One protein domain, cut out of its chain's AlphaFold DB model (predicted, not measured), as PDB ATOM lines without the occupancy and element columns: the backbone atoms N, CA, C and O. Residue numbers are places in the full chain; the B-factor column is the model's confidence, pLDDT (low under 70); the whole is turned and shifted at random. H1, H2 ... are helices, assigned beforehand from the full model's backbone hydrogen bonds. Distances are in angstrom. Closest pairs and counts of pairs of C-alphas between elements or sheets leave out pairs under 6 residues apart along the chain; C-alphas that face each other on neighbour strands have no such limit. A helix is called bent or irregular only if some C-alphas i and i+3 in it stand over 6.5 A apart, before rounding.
ATOM      1  N   VAL A  16      16.036  21.707  -5.016       92.75
ATOM      2  CA  VAL A  16      15.691  23.028  -5.566       92.75
ATOM      3  C   VAL A  16      15.570  24.074  -4.462       92.75
ATOM      4  O   VAL A  16      16.269  25.084  -4.517       92.75
ATOM      5  N   ASP A  17      14.766  23.816  -3.432       92.12
ATOM      6  CA  ASP A  17      14.550  24.776  -2.346       92.12
ATOM      7  C   ASP A  17      15.834  25.051  -1.553       92.12
ATOM      8  O   ASP A  17      16.106  26.197  -1.195       92.12
ATOM      9  N   ASN A  18      16.646  24.018  -1.298       93.12
ATOM     10  CA  ASN A  18      17.932  24.181  -0.614       93.12
ATOM     11  C   ASN A  18      18.892  25.060  -1.442       93.12
ATOM     12  O   ASN A  18      19.576  25.923  -0.893       93.12
ATOM     13  N   VAL A  19      18.927  24.878  -2.766       93.06
ATOM     14  CA  VAL A  19      19.784  25.655  -3.678       93.06
ATOM     15  C   VAL A  19      19.290  27.094  -3.821       93.06
ATOM     16  O   VAL A  19      20.113  28.009  -3.790       93.06
ATOM     17  N   VAL A  20      17.974  27.309  -3.944       92.19
ATOM     18  CA  VAL A  20      17.378  28.656  -4.003       92.19
ATOM     19  C   VAL A  20      17.726  29.408  -2.728       92.19
ATOM     20  O   VAL A  20      18.267  30.505  -2.798       92.19
ATOM     21  N   HIS A  21      17.487  28.789  -1.574       92.69
ATOM     22  CA  HIS A  21      17.738  29.413  -0.284       92.69
ATOM     23  C   HIS A  21      19.215  29.782  -0.093       92.69
ATOM     24  O   HIS A  21      19.517  30.915   0.274       92.69
ATOM     25  N   PHE A  22      20.136  28.868  -0.424       94.25
ATOM     26  CA  PHE A  22      21.574  29.146  -0.425       94.25
ATOM     27  C   PHE A  22      21.923  30.376  -1.275       94.25
ATOM     28  O   PHE A  22      22.697  31.232  -0.849       94.25
ATOM     29  N   LEU A  23      21.350  30.478  -2.475       93.44
ATOM     30  CA  LEU A  23      21.631  31.574  -3.396       93.44
ATOM     31  C   LEU A  23      21.001  32.896  -2.951       93.44
ATOM     32  O   LEU A  23      21.632  33.931  -3.119       93.44
ATOM     33  N   GLU A  24      19.820  32.881  -2.340       93.38
ATOM     34  CA  GLU A  24      19.192  34.087  -1.786       93.38
ATOM     35  C   GLU A  24      19.994  34.677  -0.615       93.38
ATOM     36  O   GLU A  24      20.098  35.899  -0.490       93.38
ATOM     37  N   GLU A  25      20.608  33.835   0.222       93.62
ATOM     38  CA  GLU A  25      21.432  34.283   1.354       93.62
ATOM     39  C   GLU A  25      22.870  34.648   0.958       93.62
ATOM     40  O   GLU A  25      23.544  35.406   1.665       93.62
ATOM     41  N   LEU A  26      23.350  34.139  -0.181       92.88
ATOM     42  CA  LEU A  26      24.736  34.275  -0.619       92.88
ATOM     43  C   LEU A  26      25.253  35.729  -0.610       92.88
ATOM     44  O   LEU A  26      26.338  35.945  -0.058       92.88
ATOM     45  N   PRO A  27      24.538  36.740  -1.147       92.38
ATOM     46  CA  PRO A  27      25.044  38.112  -1.157       92.38
ATOM     47  C   PRO A  27      25.212  38.696   0.248       92.38
ATOM     48  O   PRO A  27      26.211  39.357   0.537       92.38
ATOM     49  N   ALA A  28      24.265  38.419   1.147       92.50
ATOM     50  CA  ALA A  28      24.334  38.861   2.535       92.50
ATOM     51  C   ALA A  28      25.513  38.201   3.265       92.50
ATOM     52  O   ALA A  28      26.276  38.881   3.957       92.50
ATOM     53  N   ASN A  29      25.718  36.904   3.035       93.19
ATOM     54  CA  ASN A  29      26.827  36.154   3.609       93.19
ATOM     55  C   ASN A  29      28.185  36.661   3.090       93.19
ATOM     56  O   ASN A  29      29.086  36.897   3.895       93.19
ATOM     57  N   ILE A  30      28.330  36.933   1.785       91.31
ATOM     58  CA  ILE A  30      29.544  37.553   1.215       91.31
ATOM     59  C   ILE A  30      29.786  38.928   1.836       91.31
ATOM     60  O   ILE A  30      30.890  39.212   2.298       91.31
ATOM     61  N   LYS A  31      28.749  39.769   1.924       91.62
ATOM     62  CA  LYS A  31      28.859  41.091   2.544       91.62
ATOM     63  C   LYS A  31      29.335  41.002   3.996       91.62
ATOM     64  O   LYS A  31      30.176  41.806   4.399       91.62
ATOM     65  N   SER A  32      28.854  40.013   4.755       92.44
ATOM     66  CA  SER A  32      29.221  39.807   6.163       92.44
ATOM     67  C   SER A  32      30.721  39.563   6.382       92.44
ATOM     68  O   SER A  32      31.225  39.925   7.445       92.44
ATOM     69  N   ILE A  33      31.440  39.028   5.381       92.44
ATOM     70  CA  ILE A  33      32.900  38.818   5.424       92.44
ATOM     71  C   ILE A  33      33.652  40.151   5.485       92.44
ATOM     72  O   ILE A  33      34.703  40.237   6.112       92.44
ATOM     73  N   THR A  34      33.117  41.178   4.825       92.12
ATOM     74  CA  THR A  34      33.723  42.517   4.733       92.12
ATOM     75  C   THR A  34      33.079  43.534   5.675       92.12
ATOM     76  O   THR A  34      33.458  44.702   5.682       92.12
ATOM     77  N   ASP A  35      32.081  43.119   6.460       91.94
ATOM     78  CA  ASP A  35      31.380  43.986   7.403       91.94
ATOM     79  C   ASP A  35      32.369  44.476   8.485       91.94
ATOM     80  O   ASP A  35      33.068  43.641   9.069       91.94
ATOM     81  N   PRO A  36      32.466  45.793   8.764       91.44
ATOM     82  CA  PRO A  36      33.379  46.325   9.780       91.44
ATOM     83  C   PRO A  36      33.118  45.798  11.196       91.44
ATOM     84  O   PRO A  36      34.032  45.775  12.019       91.44
ATOM     85  N   ASP A  37      31.889  45.365  11.490       90.75
ATOM     86  CA  ASP A  37      31.556  44.775  12.789       90.75
ATOM     87  C   ASP A  37      32.138  43.357  12.936       90.75
ATOM     88  O   ASP A  37      32.369  42.891  14.056       90.75
ATOM     89  N   ASN A  38      32.411  42.686  11.812       91.25
ATOM     90  CA  ASN A  38      32.905  41.310  11.760       91.25
ATOM     91  C   ASN A  38      34.331  41.185  11.226       91.25
ATOM     92  O   ASN A  38      34.848  40.074  11.203       91.25
ATOM     93  N   SER A  39      34.946  42.247  10.706       92.75
ATOM     94  CA  SER A  39      36.232  42.141  10.016       92.75
ATOM     95  C   SER A  39      37.015  43.449   9.973       92.75
ATOM     96  O   SER A  39      36.440  44.534  10.068       92.75
ATOM     97  N   ASN A  40      38.330  43.353   9.759       92.31
ATOM     98  CA  ASN A  40      39.202  44.497   9.451       92.31
ATOM     99  C   ASN A  40      39.482  44.626   7.940       92.31
ATOM    100  O   ASN A  40      40.486  45.225   7.549       92.31
ATOM    101  N   PHE A  41      38.610  44.089   7.072       92.56
ATOM    102  CA  PHE A  41      38.824  44.062   5.618       92.56
ATOM    103  C   PHE A  41      39.170  45.440   5.042       92.56
ATOM    104  O   PHE A  41      40.134  45.578   4.296       92.56
ATOM    105  N   TYR A  42      38.424  46.485   5.406       89.75
ATOM    106  CA  TYR A  42      38.659  47.831   4.876       89.75
ATOM    107  C   TYR A  42      39.981  48.445   5.353       89.75
ATOM    108  O   TYR A  42      40.674  49.099   4.575       89.75
ATOM    109  N   GLU A  43      40.350  48.209   6.611       87.94
ATOM    110  CA  GLU A  43      41.583  48.731   7.210       87.94
ATOM    111  C   GLU A  43      42.825  48.032   6.652       87.94
ATOM    112  O   GLU A  43      43.867  48.654   6.452       87.94
ATOM    113  N   VAL A  44      42.719  46.729   6.398       87.44
ATOM    114  CA  VAL A  44      43.845  45.915   5.943       87.44
ATOM    115  C   VAL A  44      43.916  45.877   4.426       87.44
ATOM    116  O   VAL A  44      44.981  46.115   3.874       87.44
ATOM    117  N   CYS A  45      42.809  45.599   3.747       82.88
ATOM    118  CA  CYS A  45      42.804  45.297   2.320       82.88
ATOM    119  C   CYS A  45      42.546  46.520   1.441       82.88
ATOM    120  O   CYS A  45      43.271  46.704   0.470       82.88
ATOM    121  N   LEU A  46      41.583  47.392   1.771       78.25
ATOM    122  CA  LEU A  46      41.374  48.607   0.965       78.25
ATOM    123  C   LEU A  46      42.428  49.678   1.255       78.25
ATOM    124  O   LEU A  46      43.012  50.233   0.325       78.25
ATOM    125  N   TYR A  47      42.698  49.961   2.532       76.25
ATOM    126  CA  TYR A  47      43.598  51.054   2.900       76.25
ATOM    127  C   TYR A  47      45.065  50.759   2.549       76.25
ATOM    128  O   TYR A  47      45.731  51.623   1.983       76.25
ATOM    129  N   LYS A  48      45.569  49.538   2.801       74.50
ATOM    130  CA  LYS A  48      46.962  49.185   2.449       74.50
ATOM    131  C   LYS A  48      47.193  48.993   0.954       74.50
ATOM    132  O   LYS A  48      48.336  49.064   0.518       74.50
ATOM    133  N   ALA A  49      46.151  48.720   0.170       70.44
ATOM    134  CA  ALA A  49      46.323  48.514  -1.264       70.44
ATOM    135  C   ALA A  49      46.713  49.809  -2.002       70.44
ATOM    136  O   ALA A  49      47.186  49.728  -3.131       70.44
ATOM    137  N   GLU A  50      46.521  50.988  -1.386       74.69
ATOM    138  CA  GLU A  50      46.840  52.308  -1.959       74.69
ATOM    139  C   GLU A  50      46.225  52.544  -3.358       74.69
ATOM    140  O   GLU A  50      46.670  53.395  -4.123       74.69
ATOM    141  N   LEU A  51      45.156  51.815  -3.700       72.88
ATOM    142  CA  LEU A  51      44.536  51.842  -5.031       72.88
ATOM    143  C   LEU A  51      43.596  53.034  -5.254       72.88
ATOM    144  O   LEU A  51      42.966  53.131  -6.305       72.88
ATOM    145  N   GLY A  52      43.448  53.923  -4.267       75.44
ATOM    146  CA  GLY A  52      42.476  55.020  -4.317       75.44
ATOM    147  C   GLY A  52      41.014  54.552  -4.314       75.44
ATOM    148  O   GLY A  52      40.125  55.346  -4.605       75.44
ATOM    149  N   ILE A  53      40.763  53.279  -3.994       79.00
ATOM    150  CA  ILE A  53      39.421  52.711  -3.859       79.00
ATOM    151  C   ILE A  53      38.974  52.929  -2.420       79.00
ATOM    152  O   ILE A  53      39.560  52.379  -1.487       79.00
ATOM    153  N   ASP A  54      37.948  53.754  -2.241       83.44
ATOM    154  CA  ASP A  54      37.334  53.945  -0.938       83.44
ATOM    155  C   ASP A  54      36.238  52.904  -0.667       83.44
ATOM    156  O   ASP A  54      35.775  52.164  -1.542       83.44
ATOM    157  N   ARG A  55      35.822  52.848   0.598       87.69
ATOM    158  CA  ARG A  55      34.759  51.959   1.062       87.69
ATOM    159  C   ARG A  55      33.435  52.190   0.327       87.69
ATOM    160  O   ARG A  55      32.714  51.227   0.096       87.69
ATOM    161  N   ILE A  56      33.110  53.437  -0.018       90.06
ATOM    162  CA  ILE A  56      31.829  53.792  -0.638       90.06
ATOM    163  C   ILE A  56      31.747  53.163  -2.027       90.06
ATOM    164  O   ILE A  56      30.733  52.554  -2.359       90.06
ATOM    165  N   LEU A  57      32.822  53.259  -2.813       89.19
ATOM    166  CA  LEU A  57      32.892  52.664  -4.143       89.19
ATOM    167  C   LEU A  57      32.797  51.133  -4.090       89.19
ATOM    168  O   LEU A  57      32.056  50.537  -4.871       89.19
ATOM    169  N   TYR A  58      33.500  50.499  -3.147       89.44
ATOM    170  CA  TYR A  58      33.428  49.047  -2.957       89.44
ATOM    171  C   TYR A  58      32.015  48.587  -2.565       89.44
ATOM    172  O   TYR A  58      31.466  47.668  -3.171       89.44
ATOM    173  N   GLU A  59      31.389  49.248  -1.586       91.12
ATOM    174  CA  GLU A  59      30.028  48.918  -1.150       91.12
ATOM    175  C   GLU A  59      28.986  49.162  -2.251       91.12
ATOM    176  O   GLU A  59      28.030  48.391  -2.359       91.12
ATOM    177  N   ALA A  60      29.165  50.200  -3.075       91.62
ATOM    178  CA  ALA A  60      28.309  50.460  -4.229       91.62
ATOM    179  C   ALA A  60      28.415  49.335  -5.271       91.62
ATOM    180  O   ALA A  60      27.387  48.804  -5.683       91.62
ATOM    181  N   SER A  61      29.634  48.908  -5.611       90.88
ATOM    182  CA  SER A  61      29.864  47.794  -6.542       90.88
ATOM    183  C   SER A  61      29.250  46.482  -6.040       90.88
ATOM    184  O   SER A  61      28.533  45.812  -6.782       90.88
ATOM    185  N   LEU A  62      29.435  46.148  -4.755       90.94
ATOM    186  CA  LEU A  62      28.796  44.969  -4.161       90.94
ATOM    187  C   LEU A  62      27.267  45.047  -4.216       90.94
ATOM    188  O   LEU A  62      26.597  44.031  -4.413       90.94
ATOM    189  N   LYS A  63      26.704  46.240  -4.007       93.00
ATOM    190  CA  LYS A  63      25.260  46.453  -4.062       93.00
ATOM    191  C   LYS A  63      24.724  46.238  -5.479       93.00
ATOM    192  O   LYS A  63      23.763  45.491  -5.624       93.00
ATOM    193  N   GLU A  64      25.350  46.833  -6.491       93.06
ATOM    194  CA  GLU A  64      24.961  46.672  -7.900       93.06
ATOM    195  C   GLU A  64      24.984  45.197  -8.318       93.06
ATOM    196  O   GLU A  64      23.988  44.672  -8.817       93.06
ATOM    197  N   ALA A  65      26.074  44.492  -8.006       91.81
ATOM    198  CA  ALA A  65      26.202  43.070  -8.300       91.81
ATOM    199  C   ALA A  65      25.158  42.207  -7.571       91.81
ATOM    200  O   ALA A  65      24.656  41.230  -8.127       91.81
ATOM    201  N   THR A  66      24.815  42.565  -6.330       92.06
ATOM    202  CA  THR A  66      23.765  41.886  -5.557       92.06
ATOM    203  C   THR A  66      22.394  42.076  -6.197       92.06
ATOM    204  O   THR A  66      21.639  41.113  -6.318       92.06
ATOM    205  N   GLU A  67      22.060  43.304  -6.598       94.00
ATOM    206  CA  GLU A  67      20.774  43.632  -7.220       94.00
ATOM    207  C   GLU A  67      20.604  42.897  -8.558       94.00
ATOM    208  O   GLU A  67      19.571  42.260  -8.778       94.00
ATOM    209  N   GLU A  68      21.634  42.895  -9.407       93.69
ATOM    210  CA  GLU A  68      21.624  42.171 -10.682       93.69
ATOM    211  C   GLU A  68      21.489  40.653 -10.488       93.69
ATOM    212  O   GLU A  68      20.669  39.998 -11.147       93.69
ATOM    213  N   PHE A  69      22.261  40.089  -9.557       93.81
ATOM    214  CA  PHE A  69      22.221  38.664  -9.255       93.81
ATOM    215  C   PHE A  69      20.847  38.232  -8.731       93.81
ATOM    216  O   PHE A  69      20.302  37.241  -9.213       93.81
ATOM    217  N   LEU A  70      20.264  38.970  -7.779       93.81
ATOM    218  CA  LEU A  70      18.955  38.635  -7.212       93.81
ATOM    219  C   LEU A  70      17.822  38.790  -8.232       93.81
ATOM    220  O   LEU A  70      16.929  37.945  -8.258       93.81
ATOM    221  N   SER A  71      17.881  39.808  -9.099       93.62
ATOM    222  CA  SER A  71      16.930  39.956 -10.213       93.62
ATOM    223  C   SER A  71      17.010  38.756 -11.158       93.62
ATOM    224  O   SER A  71      16.001  38.126 -11.464       93.62
ATOM    225  N   SER A  72      18.227  38.377 -11.556       92.75
ATOM    226  CA  SER A  72      18.462  37.227 -12.435       92.75
ATOM    227  C   SER A  72      18.059  35.900 -11.792       92.75
ATOM    228  O   SER A  72      17.585  34.989 -12.471       92.75
ATOM    229  N   LEU A  73      18.276  35.768 -10.481       92.56
ATOM    230  CA  LEU A  73      17.856  34.609  -9.709       92.56
ATOM    231  C   LEU A  73      16.337  34.472  -9.782       92.56
ATOM    232  O   LEU A  73      15.863  33.402 -10.157       92.56
ATOM    233  N   ASP A  74      15.601  35.546  -9.497       92.06
ATOM    234  CA  ASP A  74      14.138  35.545  -9.488       92.06
ATOM    235  C   ASP A  74      13.547  35.200 -10.862       92.06
ATOM    236  O   ASP A  74      12.733  34.285 -10.967       92.06
ATOM    237  N   GLU A  75      14.061  35.818 -11.929       90.81
ATOM    238  CA  GLU A  75      13.678  35.506 -13.314       90.81
ATOM    239  C   GLU A  75      13.984  34.051 -13.699       90.81
ATOM    240  O   GLU A  75      13.253  33.422 -14.468       90.81
ATOM    241  N   SER A  76      15.071  33.485 -13.167       89.88
ATOM    242  CA  SER A  76      15.470  32.118 -13.498       89.88
ATOM    243  C   SER A  76      14.628  31.054 -12.792       89.88
ATOM    244  O   SER A  76      14.518  29.955 -13.339       89.88
ATOM    245  N   LYS A  77      14.025  31.352 -11.624       87.00
ATOM    246  CA  LYS A  77      13.351  30.372 -10.743       87.00
ATOM    247  C   LYS A  77      12.290  29.538 -11.458       87.00
ATOM    248  O   LYS A  77      12.166  28.349 -11.175       87.00
ATOM    249  N   GLU A  78      11.571  30.112 -12.422       84.25
ATOM    250  CA  GLU A  78      10.543  29.396 -13.195       84.25
ATOM    251  C   GLU A  78      11.100  28.197 -13.984       84.25
ATOM    252  O   GLU A  78      10.377  27.245 -14.277       84.25
ATOM    253  N   ASN A  79      12.397  28.210 -14.302       83.56
ATOM    254  CA  ASN A  79      13.072  27.161 -15.064       83.56
ATOM    255  C   ASN A  79      13.770  26.118 -14.176       83.56
ATOM    256  O   ASN A  79      14.449  25.210 -14.681       83.56
ATOM    257  N   TRP A  80      13.652  26.236 -12.853       88.56
ATOM    258  CA  TRP A  80      14.350  25.348 -11.938       88.56
ATOM    259  C   TRP A  80      13.613  24.027 -11.813       88.56
ATOM    260  O   TRP A  80      12.403  23.947 -11.631       88.56
ATOM    261  N   SER A  81      14.381  22.953 -11.927       92.38
ATOM    262  CA  SER A  81      13.879  21.609 -11.720       92.38
ATOM    263  C   SER A  81      14.984  20.733 -11.163       92.38
ATOM    264  O   SER A  81      16.165  20.911 -11.475       92.38
ATOM    265  N   GLU A  82      14.579  19.714 -10.416       91.38
ATOM    266  CA  GLU A  82      15.460  18.646  -9.946       91.38
ATOM    267  C   GLU A  82      16.268  18.012 -11.089       91.38
ATOM    268  O   GLU A  82      17.440  17.670 -10.947       91.38
ATOM    269  N   GLN A  83      15.667  17.901 -12.278       92.62
ATOM    270  CA  GLN A  83      16.349  17.364 -13.451       92.62
ATOM    271  C   GLN A  83      17.492  18.275 -13.923       92.62
ATOM    272  O   GLN A  83      18.555  17.772 -14.294       92.62
ATOM    273  N   ASN A  84      17.290  19.594 -13.905       92.50
ATOM    274  CA  ASN A  84      18.314  20.566 -14.279       92.50
ATOM    275  C   ASN A  84      19.465  20.573 -13.267       92.50
ATOM    276  O   ASN A  84      20.623  20.494 -13.675       92.50
ATOM    277  N   LEU A  85      19.157  20.541 -11.967       93.25
ATOM    278  CA  LEU A  85      20.163  20.412 -10.909       93.25
ATOM    279  C   LEU A  85      20.951  19.104 -11.019       93.25
ATOM    280  O   LEU A  85      22.180  19.099 -10.938       93.25
ATOM    281  N   ARG A  86      20.277  17.985 -11.294       93.06
ATOM    282  CA  ARG A  86      20.945  16.694 -11.480       93.06
ATOM    283  C   ARG A  86      21.932  16.709 -12.646       93.06
ATOM    284  O   ARG A  86      23.010  16.130 -12.525       93.06
ATOM    285  N   ARG A  87      21.604  17.379 -13.758       92.62
ATOM    286  CA  ARG A  87      22.486  17.477 -14.940       92.62
ATOM    287  C   ARG A  87      23.813  18.169 -14.645       92.62
ATOM    288  O   ARG A  87      24.816  17.811 -15.252       92.62
ATOM    289  N   ILE A  88      23.824  19.110 -13.705       91.62
ATOM    290  CA  ILE A  88      25.030  19.830 -13.276       91.62
ATOM    291  C   ILE A  88      25.660  19.229 -12.005       91.62
ATOM    292  O   ILE A  88      26.554  19.821 -11.398       91.62
ATOM    293  N   GLY A  89      25.189  18.054 -11.570       90.12
ATOM    294  CA  GLY A  89      25.667  17.391 -10.358       90.12
ATOM    295  C   GLY A  89      25.390  18.202  -9.090       90.12
ATOM    296  O   GLY A  89      26.220  18.232  -8.185       90.12
ATOM    297  N   PHE A  90      24.271  18.916  -9.034       91.88
ATOM    298  CA  PHE A  90      23.879  19.776  -7.916       91.88
ATOM    299  C   PHE A  90      22.577  19.286  -7.257       91.88
ATOM    300  O   PHE A  90      21.745  20.081  -6.848       91.88
ATOM    301  N   SER A  91      22.415  17.960  -7.173       92.88
ATOM    302  CA  SER A  91      21.280  17.261  -6.546       92.88
ATOM    303  C   SER A  91      21.759  16.079  -5.688       92.88
ATOM    304  O   SER A  91      22.817  15.500  -5.973       92.88
ATOM    305  N   GLY A  92      20.956  15.653  -4.716       92.12
ATOM    306  CA  GLY A  92      21.149  14.478  -3.872       92.12
ATOM    307  C   GLY A  92      22.492  14.486  -3.145       92.12
ATOM    308  O   GLY A  92      22.962  15.517  -2.665       92.12
ATOM    309  N   GLU A  93      23.167  13.336  -3.117       93.69
ATOM    310  CA  GLU A  93      24.451  13.171  -2.417       93.69
ATOM    311  C   GLU A  93      25.542  14.141  -2.891       93.69
ATOM    312  O   GLU A  93      26.380  14.572  -2.097       93.69
ATOM    313  N   SER A  94      25.534  14.536  -4.170       93.62
ATOM    314  CA  SER A  94      26.524  15.496  -4.665       93.62
ATOM    315  C   SER A  94      26.285  16.904  -4.124       93.62
ATOM    316  O   SER A  94      27.260  17.633  -3.930       93.62
ATOM    317  N   LEU A  95      25.029  17.301  -3.901       94.12
ATOM    318  CA  LEU A  95      24.708  18.582  -3.277       94.12
ATOM    319  C   LEU A  95      25.100  18.561  -1.797       94.12
ATOM    320  O   LEU A  95      25.797  19.460  -1.331       94.12
ATOM    321  N   ILE A  96      24.735  17.483  -1.097       93.94
ATOM    322  CA  ILE A  96      25.054  17.272   0.322       93.94
ATOM    323  C   ILE A  96      26.565  17.333   0.549       93.94
ATOM    324  O   ILE A  96      27.033  18.000   1.472       93.94
ATOM    325  N   LEU A  97      27.345  16.658  -0.298       94.38
ATOM    326  CA  LEU A  97      28.801  16.680  -0.209       94.38
ATOM    327  C   LEU A  97      29.356  18.098  -0.405       94.38
ATOM    328  O   LEU A  97      30.221  18.514   0.361       94.38
ATOM    329  N   LYS A  98      28.847  18.846  -1.394       94.94
ATOM    330  CA  LYS A  98      29.282  20.225  -1.653       94.94
ATOM    331  C   LYS A  98      28.980  21.139  -0.465       94.94
ATOM    332  O   LYS A  98      29.897  21.800   0.009       94.94
ATOM    333  N   ALA A  99      27.767  21.115   0.079       94.50
ATOM    334  CA  ALA A  99      27.447  21.897   1.275       94.50
ATOM    335  C   ALA A  99      28.341  21.533   2.461       94.50
ATOM    336  O   ALA A  99      28.967  22.408   3.045       94.50
ATOM    337  N   LYS A 100      28.508  20.236   2.759       95.00
ATOM    338  CA  LYS A 100      29.364  19.789   3.869       95.00
ATOM    339  C   LYS A 100      30.815  20.240   3.726       95.00
ATOM    340  O   LYS A 100      31.448  20.549   4.732       95.00
ATOM    341  N   ILE A 101      31.358  20.257   2.506       95.12
ATOM    342  CA  ILE A 101      32.710  20.773   2.261       95.12
ATOM    343  C   ILE A 101      32.743  22.287   2.498       95.12
ATOM    344  O   ILE A 101      33.616  22.750   3.230       95.12
ATOM    345  N   LEU A 102      31.790  23.038   1.936       95.56
ATOM    346  CA  LEU A 102      31.710  24.494   2.084       95.56
ATOM    347  C   LEU A 102      31.577  24.904   3.561       95.56
ATOM    348  O   LEU A 102      32.398  25.665   4.071       95.56
ATOM    349  N   ASP A 103      30.608  24.328   4.270       95.81
ATOM    350  CA  ASP A 103      30.364  24.584   5.691       95.81
ATOM    351  C   ASP A 103      31.521  24.090   6.567       95.81
ATOM    352  O   ASP A 103      31.851  24.703   7.580       95.81
ATOM    353  N   GLY A 104      32.183  22.996   6.179       94.94
ATOM    354  CA  GLY A 104      33.367  22.486   6.863       94.94
ATOM    355  C   GLY A 104      34.563  23.437   6.766       94.94
ATOM    356  O   GLY A 104      35.259  23.643   7.763       94.94
ATOM    357  N   LEU A 105      34.796  24.035   5.593       94.50
ATOM    358  CA  LEU A 105      35.818  25.070   5.397       94.50
ATOM    359  C   LEU A 105      35.481  26.325   6.207       94.50
ATOM    360  O   LEU A 105      36.333  26.830   6.938       94.50
ATOM    361  N   TRP A 106      34.223  26.768   6.153       94.50
ATOM    362  CA  TRP A 106      33.753  27.907   6.937       94.50
ATOM    363  C   TRP A 106      33.913  27.689   8.443       94.50
ATOM    364  O   TRP A 106      34.426  28.551   9.156       94.50
ATOM    365  N   LYS A 107      33.538  26.505   8.936       92.88
ATOM    366  CA  LYS A 107      33.675  26.145  10.346       92.88
ATOM    367  C   LYS A 107      35.128  26.188  10.806       92.88
ATOM    368  O   LYS A 107      35.393  26.744  11.863       92.88
ATOM    369  N   LYS A 108      36.069  25.654  10.017       91.06
ATOM    370  CA  LYS A 108      37.506  25.744  10.339       91.06
ATOM    371  C   LYS A 108      37.956  27.194  10.476       91.06
ATOM    372  O   LYS A 108      38.671  27.515  11.419       91.06
ATOM    373  N   MET A 109      37.512  28.063   9.568       90.06
ATOM    374  CA  MET A 109      37.802  29.492   9.641       90.06
ATOM    375  C   MET A 109      37.203  30.120  10.910       90.06
ATOM    376  O   MET A 109      37.905  30.815  11.635       90.06
ATOM    377  N   ARG A 110      35.936  29.827  11.232       89.06
ATOM    378  CA  ARG A 110      35.279  30.310  12.461       89.06
ATOM    379  C   ARG A 110      35.937  29.825  13.737       89.06
ATOM    380  O   ARG A 110      36.092  30.613  14.663       89.06
ATOM    381  N   ASP A 111      36.334  28.563  13.794       89.31
ATOM    382  CA  ASP A 111      36.978  28.007  14.979       89.31
ATOM    383  C   ASP A 111      38.332  28.692  15.252       89.31
ATOM    384  O   ASP A 111      38.646  28.937  16.410       89.31
ATOM    385  N   LEU A 112      39.061  29.132  14.216       86.56
ATOM    386  CA  LEU A 112      40.269  29.957  14.380       86.56
ATOM    387  C   LEU A 112      39.979  31.361  14.935       86.56
ATOM    388  O   LEU A 112      40.816  31.928  15.632       86.56
ATOM    389  N   MET A 113      38.810  31.930  14.633       85.25
ATOM    390  CA  MET A 113      38.416  33.258  15.122       85.25
ATOM    391  C   MET A 113      37.929  33.230  16.573       85.25
ATOM    392  O   MET A 113      38.105  34.204  17.299       85.25
ATOM    393  N   LYS A 114      37.341  32.114  17.026       77.25
ATOM    394  CA  LYS A 114      36.841  31.968  18.407       77.25
ATOM    395  C   LYS A 114      37.938  32.123  19.457       77.25
ATOM    396  O   LYS A 114      37.669  32.638  20.540       77.25
ATOM    397  N   ASP A 115      39.165  31.738  19.122       67.12
ATOM    398  CA  ASP A 115      40.321  31.900  20.007       67.12
ATOM    399  C   ASP A 115      40.712  33.385  20.194       67.12
ATOM    400  O   ASP A 115      41.398  33.737  21.154       67.12
ATOM    401  N   VAL A 116      40.207  34.284  19.336       61.56
ATOM    402  CA  VAL A 116      40.503  35.726  19.301       61.56
ATOM    403  C   VAL A 116      39.299  36.562  19.777       61.56
ATOM    404  O   VAL A 116      38.969  37.584  19.197       61.56
ATOM    405  N   TRP A 117      38.622  36.146  20.859       55.81
ATOM    406  CA  TRP A 117      37.648  36.914  21.683       55.81
ATOM    407  C   TRP A 117      36.423  37.572  21.005       55.81
ATOM    408  O   TRP A 117      35.510  38.019  21.701       55.81
ATOM    409  N   LYS A 118      36.337  37.591  19.682       66.38
ATOM    410  CA  LYS A 118      35.191  37.990  18.870       66.38
ATOM    411  C   LYS A 118      35.254  37.142  17.611       66.38
ATOM    412  O   LYS A 118      36.341  36.895  17.106       66.38
ATOM    413  N   GLU A 119      34.110  36.693  17.109       80.12
ATOM    414  CA  GLU A 119      34.016  36.051  15.794       80.12
ATOM    415  C   GLU A 119      34.326  37.087  14.702       80.12
ATOM    416  O   GLU A 119      33.435  37.602  14.036       80.12
ATOM    417  N   TYR A 120      35.599  37.462  14.612       89.56
ATOM    418  CA  TYR A 120      36.116  38.598  13.878       89.56
ATOM    419  C   TYR A 120      37.180  38.110  12.902       89.56
ATOM    420  O   TYR A 120      38.159  37.470  13.295       89.56
ATOM    421  N   ILE A 121      36.974  38.407  11.626       90.88
ATOM    422  CA  ILE A 121      37.848  38.034  10.525       90.88
ATOM    423  C   ILE A 121      39.007  39.023  10.493       90.88
ATOM    424  O   ILE A 121      38.884  40.153  10.016       90.88
ATOM    425  N   ASP A 122      40.143  38.570  11.012       90.62
ATOM    426  CA  ASP A 122      41.397  39.305  10.962       90.62
ATOM    427  C   ASP A 122      42.172  38.973   9.679       90.62
ATOM    428  O   ASP A 122      42.820  37.933   9.564       90.62
ATOM    429  N   PHE A 123      42.137  39.894   8.719       90.88
ATOM    430  CA  PHE A 123      42.866  39.828   7.454       90.88
ATOM    431  C   PHE A 123      44.382  40.033   7.602       90.88
ATOM    432  O   PHE A 123      45.103  39.910   6.616       90.88
ATOM    433  N   THR A 124      44.895  40.323   8.804       88.56
ATOM    434  CA  THR A 124      46.342  40.273   9.089       88.56
ATOM    435  C   THR A 124      46.823  38.876   9.486       88.56
ATOM    436  O   THR A 124      48.026  38.632   9.544       88.56
ATOM    437  N   ASN A 125      45.899  37.947   9.750       88.75
ATOM    438  CA  ASN A 125      46.216  36.573  10.102       88.75
ATOM    439  C   ASN A 125      46.282  35.690   8.845       88.75
ATOM    440  O   ASN A 125      45.253  35.278   8.303       88.75
ATOM    441  N   ASP A 126      47.496  35.315   8.437       88.75
ATOM    442  CA  ASP A 126      47.752  34.472   7.256       88.75
ATOM    443  C   ASP A 126      46.980  33.147   7.270       88.75
ATOM    444  O   ASP A 126      46.586  32.626   6.224       88.75
ATOM    445  N   THR A 127      46.734  32.578   8.455       90.50
ATOM    446  CA  THR A 127      45.987  31.319   8.573       90.50
ATOM    447  C   THR A 127      44.509  31.540   8.263       90.50
ATOM    448  O   THR A 127      43.921  30.747   7.527       90.50
ATOM    449  N   VAL A 128      43.913  32.626   8.772       89.88
ATOM    450  CA  VAL A 128      42.529  33.018   8.452       89.88
ATOM    451  C   VAL A 128      42.397  33.302   6.959       89.88
ATOM    452  O   VAL A 128      41.526  32.729   6.307       89.88
ATOM    453  N   VAL A 129      43.310  34.099   6.398       90.38
ATOM    454  CA  VAL A 129      43.332  34.442   4.968       90.38
ATOM    455  C   VAL A 129      43.457  33.194   4.093       90.38
ATOM    456  O   VAL A 129      42.713  33.041   3.122       90.38
ATOM    457  N   LYS A 130      44.341  32.255   4.452       91.00
ATOM    458  CA  LYS A 130      44.491  30.982   3.738       91.00
ATOM    459  C   LYS A 130      43.181  30.191   3.701       91.00
ATOM    460  O   LYS A 130      42.767  29.758   2.626       91.00
ATOM    461  N   TRP A 131      42.527  29.997   4.845       92.12
ATOM    462  CA  TRP A 131      41.267  29.245   4.895       92.12
ATOM    463  C   TRP A 131      40.130  29.968   4.177       92.12
ATOM    464  O   TRP A 131      39.341  29.314   3.496       92.12
ATOM    465  N   LEU A 132      40.077  31.299   4.266       92.38
ATOM    466  CA  LEU A 132      39.123  32.103   3.512       92.38
ATOM    467  C   LEU A 132      39.314  31.912   2.002       92.38
ATOM    468  O   LEU A 132      38.338  31.727   1.285       92.38
ATOM    469  N   ARG A 133      40.552  31.866   1.503       91.50
ATOM    470  CA  ARG A 133      40.824  31.577   0.083       91.50
ATOM    471  C   ARG A 133      40.387  30.180  -0.329       91.50
ATOM    472  O   ARG A 133      39.773  30.032  -1.379       91.50
ATOM    473  N   GLU A 134      40.671  29.159   0.480       93.88
ATOM    474  CA  GLU A 134      40.199  27.795   0.199       93.88
ATOM    475  C   GLU A 134      38.663  27.741   0.142       93.88
ATOM    476  O   GLU A 134      38.092  27.128  -0.763       93.88
ATOM    477  N   PHE A 135      37.995  28.444   1.061       95.00
ATOM    478  CA  PHE A 135      36.544  28.607   1.072       95.00
ATOM    479  C   PHE A 135      36.031  29.309  -0.197       95.00
ATOM    480  O   PHE A 135      35.162  28.771  -0.886       95.00
ATOM    481  N   LEU A 136      36.591  30.467  -0.554       93.75
ATOM    482  CA  LEU A 136      36.187  31.253  -1.724       93.75
ATOM    483  C   LEU A 136      36.465  30.521  -3.047       93.75
ATOM    484  O   LEU A 136      35.657  30.586  -3.978       93.75
ATOM    485  N   ALA A 137      37.562  29.767  -3.127       92.56
ATOM    486  CA  ALA A 137      37.874  28.916  -4.268       92.56
ATOM    487  C   ALA A 137      36.840  27.794  -4.432       92.56
ATOM    488  O   ALA A 137      36.376  27.529  -5.546       92.56
ATOM    489  N   PHE A 138      36.430  27.161  -3.331       94.81
ATOM    490  CA  PHE A 138      35.400  26.127  -3.371       94.81
ATOM    491  C   PHE A 138      34.016  26.700  -3.712       94.81
ATOM    492  O   PHE A 138      33.311  26.146  -4.560       94.81
ATOM    493  N   LEU A 139      33.663  27.858  -3.145       94.00
ATOM    494  CA  LEU A 139      32.464  28.610  -3.512       94.00
ATOM    495  C   LEU A 139      32.442  28.923  -5.016       94.00
ATOM    496  O   LEU A 139      31.427  28.719  -5.676       94.00
ATOM    497  N   ASN A 140      33.575  29.317  -5.602       92.38
ATOM    498  CA  ASN A 140      33.674  29.556  -7.042       92.38
ATOM    499  C   ASN A 140      33.393  28.299  -7.879       92.38
ATOM    500  O   ASN A 140      32.750  28.381  -8.924       92.38
ATOM    501  N   SER A 141      33.829  27.122  -7.419       91.62
ATOM    502  CA  SER A 141      33.501  25.852  -8.080       91.62
ATOM    503  C   SER A 141      32.000  25.545  -8.029       91.62
ATOM    504  O   SER A 141      31.453  24.992  -8.989       91.62
ATOM    505  N   ILE A 142      31.333  25.889  -6.923       92.69
ATOM    506  CA  ILE A 142      29.878  25.770  -6.782       92.69
ATOM    507  C   ILE A 142      29.178  26.709  -7.770       92.69
ATOM    508  O   ILE A 142      28.380  26.250  -8.589       92.69
ATOM    509  N   LEU A 143      29.532  27.996  -7.761       92.19
ATOM    510  CA  LEU A 143      28.943  29.007  -8.642       92.19
ATOM    511  C   LEU A 143      29.190  28.695 -10.121       92.19
ATOM    512  O   LEU A 143      28.288  28.820 -10.945       92.19
ATOM    513  N   GLY A 144      30.376  28.189 -10.463       91.19
ATOM    514  CA  GLY A 144      30.695  27.742 -11.818       91.19
ATOM    515  C   GLY A 144      29.779  26.620 -12.317       91.19
ATOM    516  O   GLY A 144      29.429  26.607 -13.494       91.19
ATOM    517  N   SER A 145      29.340  25.722 -11.428       90.25
ATOM    518  CA  SER A 145      28.379  24.665 -11.779       90.25
ATOM    519  C   SER A 145      26.971  25.223 -12.012       90.25
ATOM    520  O   SER A 145      26.239  24.719 -12.856       90.25
ATOM    521  N   LEU A 146      26.594  26.265 -11.268       91.00
ATOM    522  CA  LEU A 146      25.262  26.872 -11.303       91.00
ATOM    523  C   LEU A 146      25.093  27.914 -12.420       91.00
ATOM    524  O   LEU A 146      23.965  28.201 -12.813       91.00
ATOM    525  N   LYS A 147      26.193  28.444 -12.973       90.38
ATOM    526  CA  LYS A 147      26.190  29.447 -14.054       90.38
ATOM    527  C   LYS A 147      25.305  29.061 -15.243       90.38
ATOM    528  O   LYS A 147      24.694  29.920 -15.866       90.38
ATOM    529  N   THR A 148      25.211  27.774 -15.571       85.94
ATOM    530  CA  THR A 148      24.371  27.307 -16.688       85.94
ATOM    531  C   THR A 148      22.872  27.443 -16.423       85.94
ATOM    532  O   THR A 148      22.086  27.329 -17.358       85.94
ATOM    533  N   LEU A 149      22.472  27.617 -15.161       86.81
ATOM    534  CA  LEU A 149      21.080  27.751 -14.734       86.81
ATOM    535  C   LEU A 149      20.710  29.195 -14.384       86.81
ATOM    536  O   LEU A 149      19.534  29.539 -14.448       86.81
ATOM    537  N   ILE A 150      21.693  30.028 -14.028       86.00
ATOM    538  CA  ILE A 150      21.465  31.384 -13.517       86.00
ATOM    539  C   ILE A 150      22.382  32.358 -14.265       86.00
ATOM    540  O   ILE A 150      23.569  32.451 -13.938       86.00
ATOM    541  N   PRO A 151      21.853  33.101 -15.252       81.31
ATOM    542  CA  PRO A 151      22.634  34.065 -16.025       81.31
ATOM    543  C   PRO A 151      23.355  35.124 -15.168       81.31
ATOM    544  O   PRO A 151      24.487  35.474 -15.481       81.31
ATOM    545  N   GLY A 152      22.766  35.562 -14.048       83.25
ATOM    546  CA  GLY A 152      23.345  36.583 -13.157       83.25
ATOM    547  C   GLY A 152      24.418  36.098 -12.178       83.25
ATOM    548  O   GLY A 152      24.875  36.868 -11.338       83.25
ATOM    549  N   ILE A 153      24.841  34.829 -12.243       88.31
ATOM    550  CA  ILE A 153      25.920  34.329 -11.374       88.31
ATOM    551  C   ILE A 153      27.253  35.041 -11.620       88.31
ATOM    552  O   ILE A 153      28.093  35.095 -10.720       88.31
ATOM    553  N   ASP A 154      27.481  35.569 -12.821       88.12
ATOM    554  CA  ASP A 154      28.734  36.260 -13.113       88.12
ATOM    555  C   ASP A 154      28.898  37.535 -12.265       88.12
ATOM    556  O   ASP A 154      30.003  37.777 -11.783       88.12
ATOM    557  N   SER A 155      27.818  38.254 -11.948       88.12
ATOM    558  CA  SER A 155      27.867  39.467 -11.115       88.12
ATOM    559  C   SER A 155      28.309  39.167  -9.676       88.12
ATOM    560  O   SER A 155      29.173  39.846  -9.113       88.12
ATOM    561  N   ILE A 156      27.787  38.092  -9.067       85.88
ATOM    562  CA  ILE A 156      28.213  37.697  -7.713       85.88
ATOM    563  C   ILE A 156      29.631  37.106  -7.705       85.88
ATOM    564  O   ILE A 156      30.376  37.273  -6.735       85.88
ATOM    565  N   LYS A 157      30.040  36.450  -8.800       88.06
ATOM    566  CA  LYS A 157      31.423  35.999  -8.978       88.06
ATOM    567  C   LYS A 157      32.387  37.175  -9.074       88.06
ATOM    568  O   LYS A 157      33.418  37.126  -8.413       88.06
ATOM    569  N   GLU A 158      32.037  38.224  -9.811       85.50
ATOM    570  CA  GLU A 158      32.849  39.438  -9.928       85.50
ATOM    571  C   GLU A 158      33.065  40.092  -8.558       85.50
ATOM    572  O   GLU A 158      34.200  40.353  -8.168       85.50
ATOM    573  N   SER A 159      32.005  40.227  -7.752       84.62
ATOM    574  CA  SER A 159      32.104  40.719  -6.366       84.62
ATOM    575  C   SER A 159      33.109  39.928  -5.522       84.62
ATOM    576  O   SER A 159      33.929  40.489  -4.788       84.62
ATOM    577  N   LYS A 160      33.076  38.599  -5.637       88.38
ATOM    578  CA  LYS A 160      34.015  37.707  -4.956       88.38
ATOM    579  C   LYS A 160      35.440  37.839  -5.511       88.38
ATOM    580  O   LYS A 160      36.390  37.811  -4.734       88.38
ATOM    581  N   GLU A 161      35.609  37.974  -6.824       86.44
ATOM    582  CA  GLU A 161      36.916  38.137  -7.482       86.44
ATOM    583  C   GLU A 161      37.586  39.466  -7.094       86.44
ATOM    584  O   GLU A 161      38.795  39.509  -6.846       86.44
ATOM    585  N   ILE A 162      36.802  40.537  -6.942       84.75
ATOM    586  CA  ILE A 162      37.270  41.818  -6.400       84.75
ATOM    587  C   ILE A 162      37.802  41.618  -4.972       84.75
ATOM    588  O   ILE A 162      38.922  42.031  -4.664       84.75
ATOM    589  N   MET A 163      37.048  40.934  -4.106       86.31
ATOM    590  CA  MET A 163      37.485  40.627  -2.739       86.31
ATOM    591  C   MET A 163      38.793  39.814  -2.723       86.31
ATOM    592  O   MET A 163      39.720  40.164  -1.995       86.31
ATOM    593  N   GLU A 164      38.915  38.769  -3.548       85.44
ATOM    594  CA  GLU A 164      40.155  37.984  -3.667       85.44
ATOM    595  C   GLU A 164      41.345  38.820  -4.147       85.44
ATOM    596  O   GLU A 164      42.468  38.626  -3.672       85.44
ATOM    597  N   THR A 165      41.106  39.766  -5.056       85.25
ATOM    598  CA  THR A 165      42.136  40.685  -5.550       85.25
ATOM    599  C   THR A 165      42.689  41.531  -4.407       85.25
ATOM    600  O   THR A 165      43.903  41.585  -4.217       85.25
ATOM    601  N   PHE A 166      41.819  42.120  -3.585       82.12
ATOM    602  CA  PHE A 166      42.243  42.901  -2.422       82.12
ATOM    603  C   PHE A 166      42.999  42.063  -1.389       82.12
ATOM    604  O   PHE A 166      44.055  42.483  -0.921       82.12
ATOM    605  N   ILE A 167      42.521  40.849  -1.102       84.75
ATOM    606  CA  ILE A 167      43.199  39.895  -0.210       84.75
ATOM    607  C   ILE A 167      44.588  39.501  -0.745       84.75
ATOM    608  O   ILE A 167      45.486  39.156   0.021       84.75
ATOM    609  N   SER A 168      44.781  39.495  -2.063       83.00
ATOM    610  CA  SER A 168      46.062  39.134  -2.687       83.00
ATOM    611  C   SER A 168      47.078  40.274  -2.652       83.00
ATOM    612  O   SER A 168      48.281  40.031  -2.597       83.00
ATOM    613  N   ILE A 169      46.619  41.526  -2.661       76.75
ATOM    614  CA  ILE A 169      47.500  42.702  -2.624       76.75
ATOM    615  C   ILE A 169      48.182  42.856  -1.257       76.75
ATOM    616  O   ILE A 169      49.304  43.355  -1.192       76.75
ATOM    617  N   THR A 170      47.545  42.396  -0.180       67.69
ATOM    618  CA  THR A 170      48.041  42.558   1.195       67.69
ATOM    619  C   THR A 170      49.145  41.585   1.610       67.69
ATOM    620  O   THR A 170      49.632  41.694   2.729       67.69
ATOM    621  N   GLU A 171      49.557  40.654   0.744       65.38
ATOM    622  CA  GLU A 171      50.605  39.651   1.024       65.38
ATOM    623  C   GLU A 171      52.037  40.106   0.681       65.38
ATOM    624  O   GLU A 171      52.946  39.281   0.563       65.38
TER     625      GLU A 171
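Overview. This is residues 16 to 171 of the 172 residues of an uncharacterized protein of Salegentibacter salinarum (UniProt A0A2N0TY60). Four long helices, H3, H7, H6 and H5, stand side by side in that order in space as a curved row, each running the opposite way to the one beside it. The bent helix H1 lies along the hollow side of this row, between H3 and H5, and makes a loose helical bundle with them; short H2 lies across one end, and short H4 sits at the opposite end. The printed part has 156 residues with seven named helices, H1 to H7 in that order along the chain, and no named strand: the class is all helix. It is compact, with a radius of gyration of the C-alphas of 16.2 A, and spans 46 by 32 by 23 A.

Arrangement. H1, residues 16 to 34, was assigned as one helix by its hydrogen bonds but is bent: C-alphas 24 and 27 are 7.1 A apart. Its arms, H1a (residues 16 to 24) and H1b (residues 27 to 34), stand at a steep tilt of 43 degrees. H2, residues 41 to 46, and H1b touch only at the corner, and only just, with 3 pairs of C-alphas within 8 A; the closest are those of Thr 34 and Phe 41, 5.4 A apart. H1b and H3, residues 55 to 79, are close but not clearly touching, the closest C-alphas being those of Pro 27 and Thr 66 at 5.9 A; they run opposite ways at a shallow tilt of 24 degrees. H1a and H4, residues 82 to 87, are close but not clearly touching, with the closest C-alphas, those of Val 16 and Glu 82, 6.2 A apart. H1a and H5, residues 93 to 114, are near each other, with 6 pairs of C-alphas within 10 A. H5 and H6, residues 126 to 146, touch as a helical hairpin at a shallow tilt of 21 degrees, opposite ways; their closest C-alphas are those of Leu 105 and Phe 135, 5.6 A apart. H6 and H7, residues 153 to 169, form another helical hairpin at a shallow tilt of 20 degrees, with the closest C-alphas, Leu 143 and Ile 153, 6.7 A apart. H7 is the hub, touching three helices. Its residues 153 to 159 touch residues 61 to 69 of H3, closest at the C-alphas of Ala 65 and Ser 155, 4.9 A; the two helices run opposite ways at a shallow tilt of 30 degrees. Its residues 166 to 169 touch H2, about perpendicular at 86 degrees, closest at the C-alphas of Cys 45 and Phe 166, 5.3 A. H3 and H5 are apart. Every O i to N i+4 pair is within hydrogen-bond range in H1a, H2, H4, H5, H6 and H7, against 2 of 4 in H1b and 19 of 21 in H3.

Along the chain. H1a begins at C-alpha 16, (15.691, 23.028, -5.566), and is 12.2 A long; H1b is 11.4 A long. H2 measures 7.0 A. H3, the longest at 36.7 A, begins at C-alpha 55, (34.759, 51.959, 1.062), and is only just irregular: C-alphas 75 and 78 are 6.9 A apart. H4 measures 8.7 A, H5 30.7 A and H6 30.1 A. H7, 24.7 A long, ends at C-alpha 169, (47.500, 42.702, -2.624).

Size, cuts and confidence. The two C-alphas farthest apart are those of Glu 50 and Gln 83, at 47.8 A. The printed part has no cut. The link from H5 to H6, 11 residues, is long; those from H3 to H4 and from H4 to H5 are tight. The mean pLDDT of the printed part is 88.7, and residues 115 to 118 and 170 to 171 are under 70.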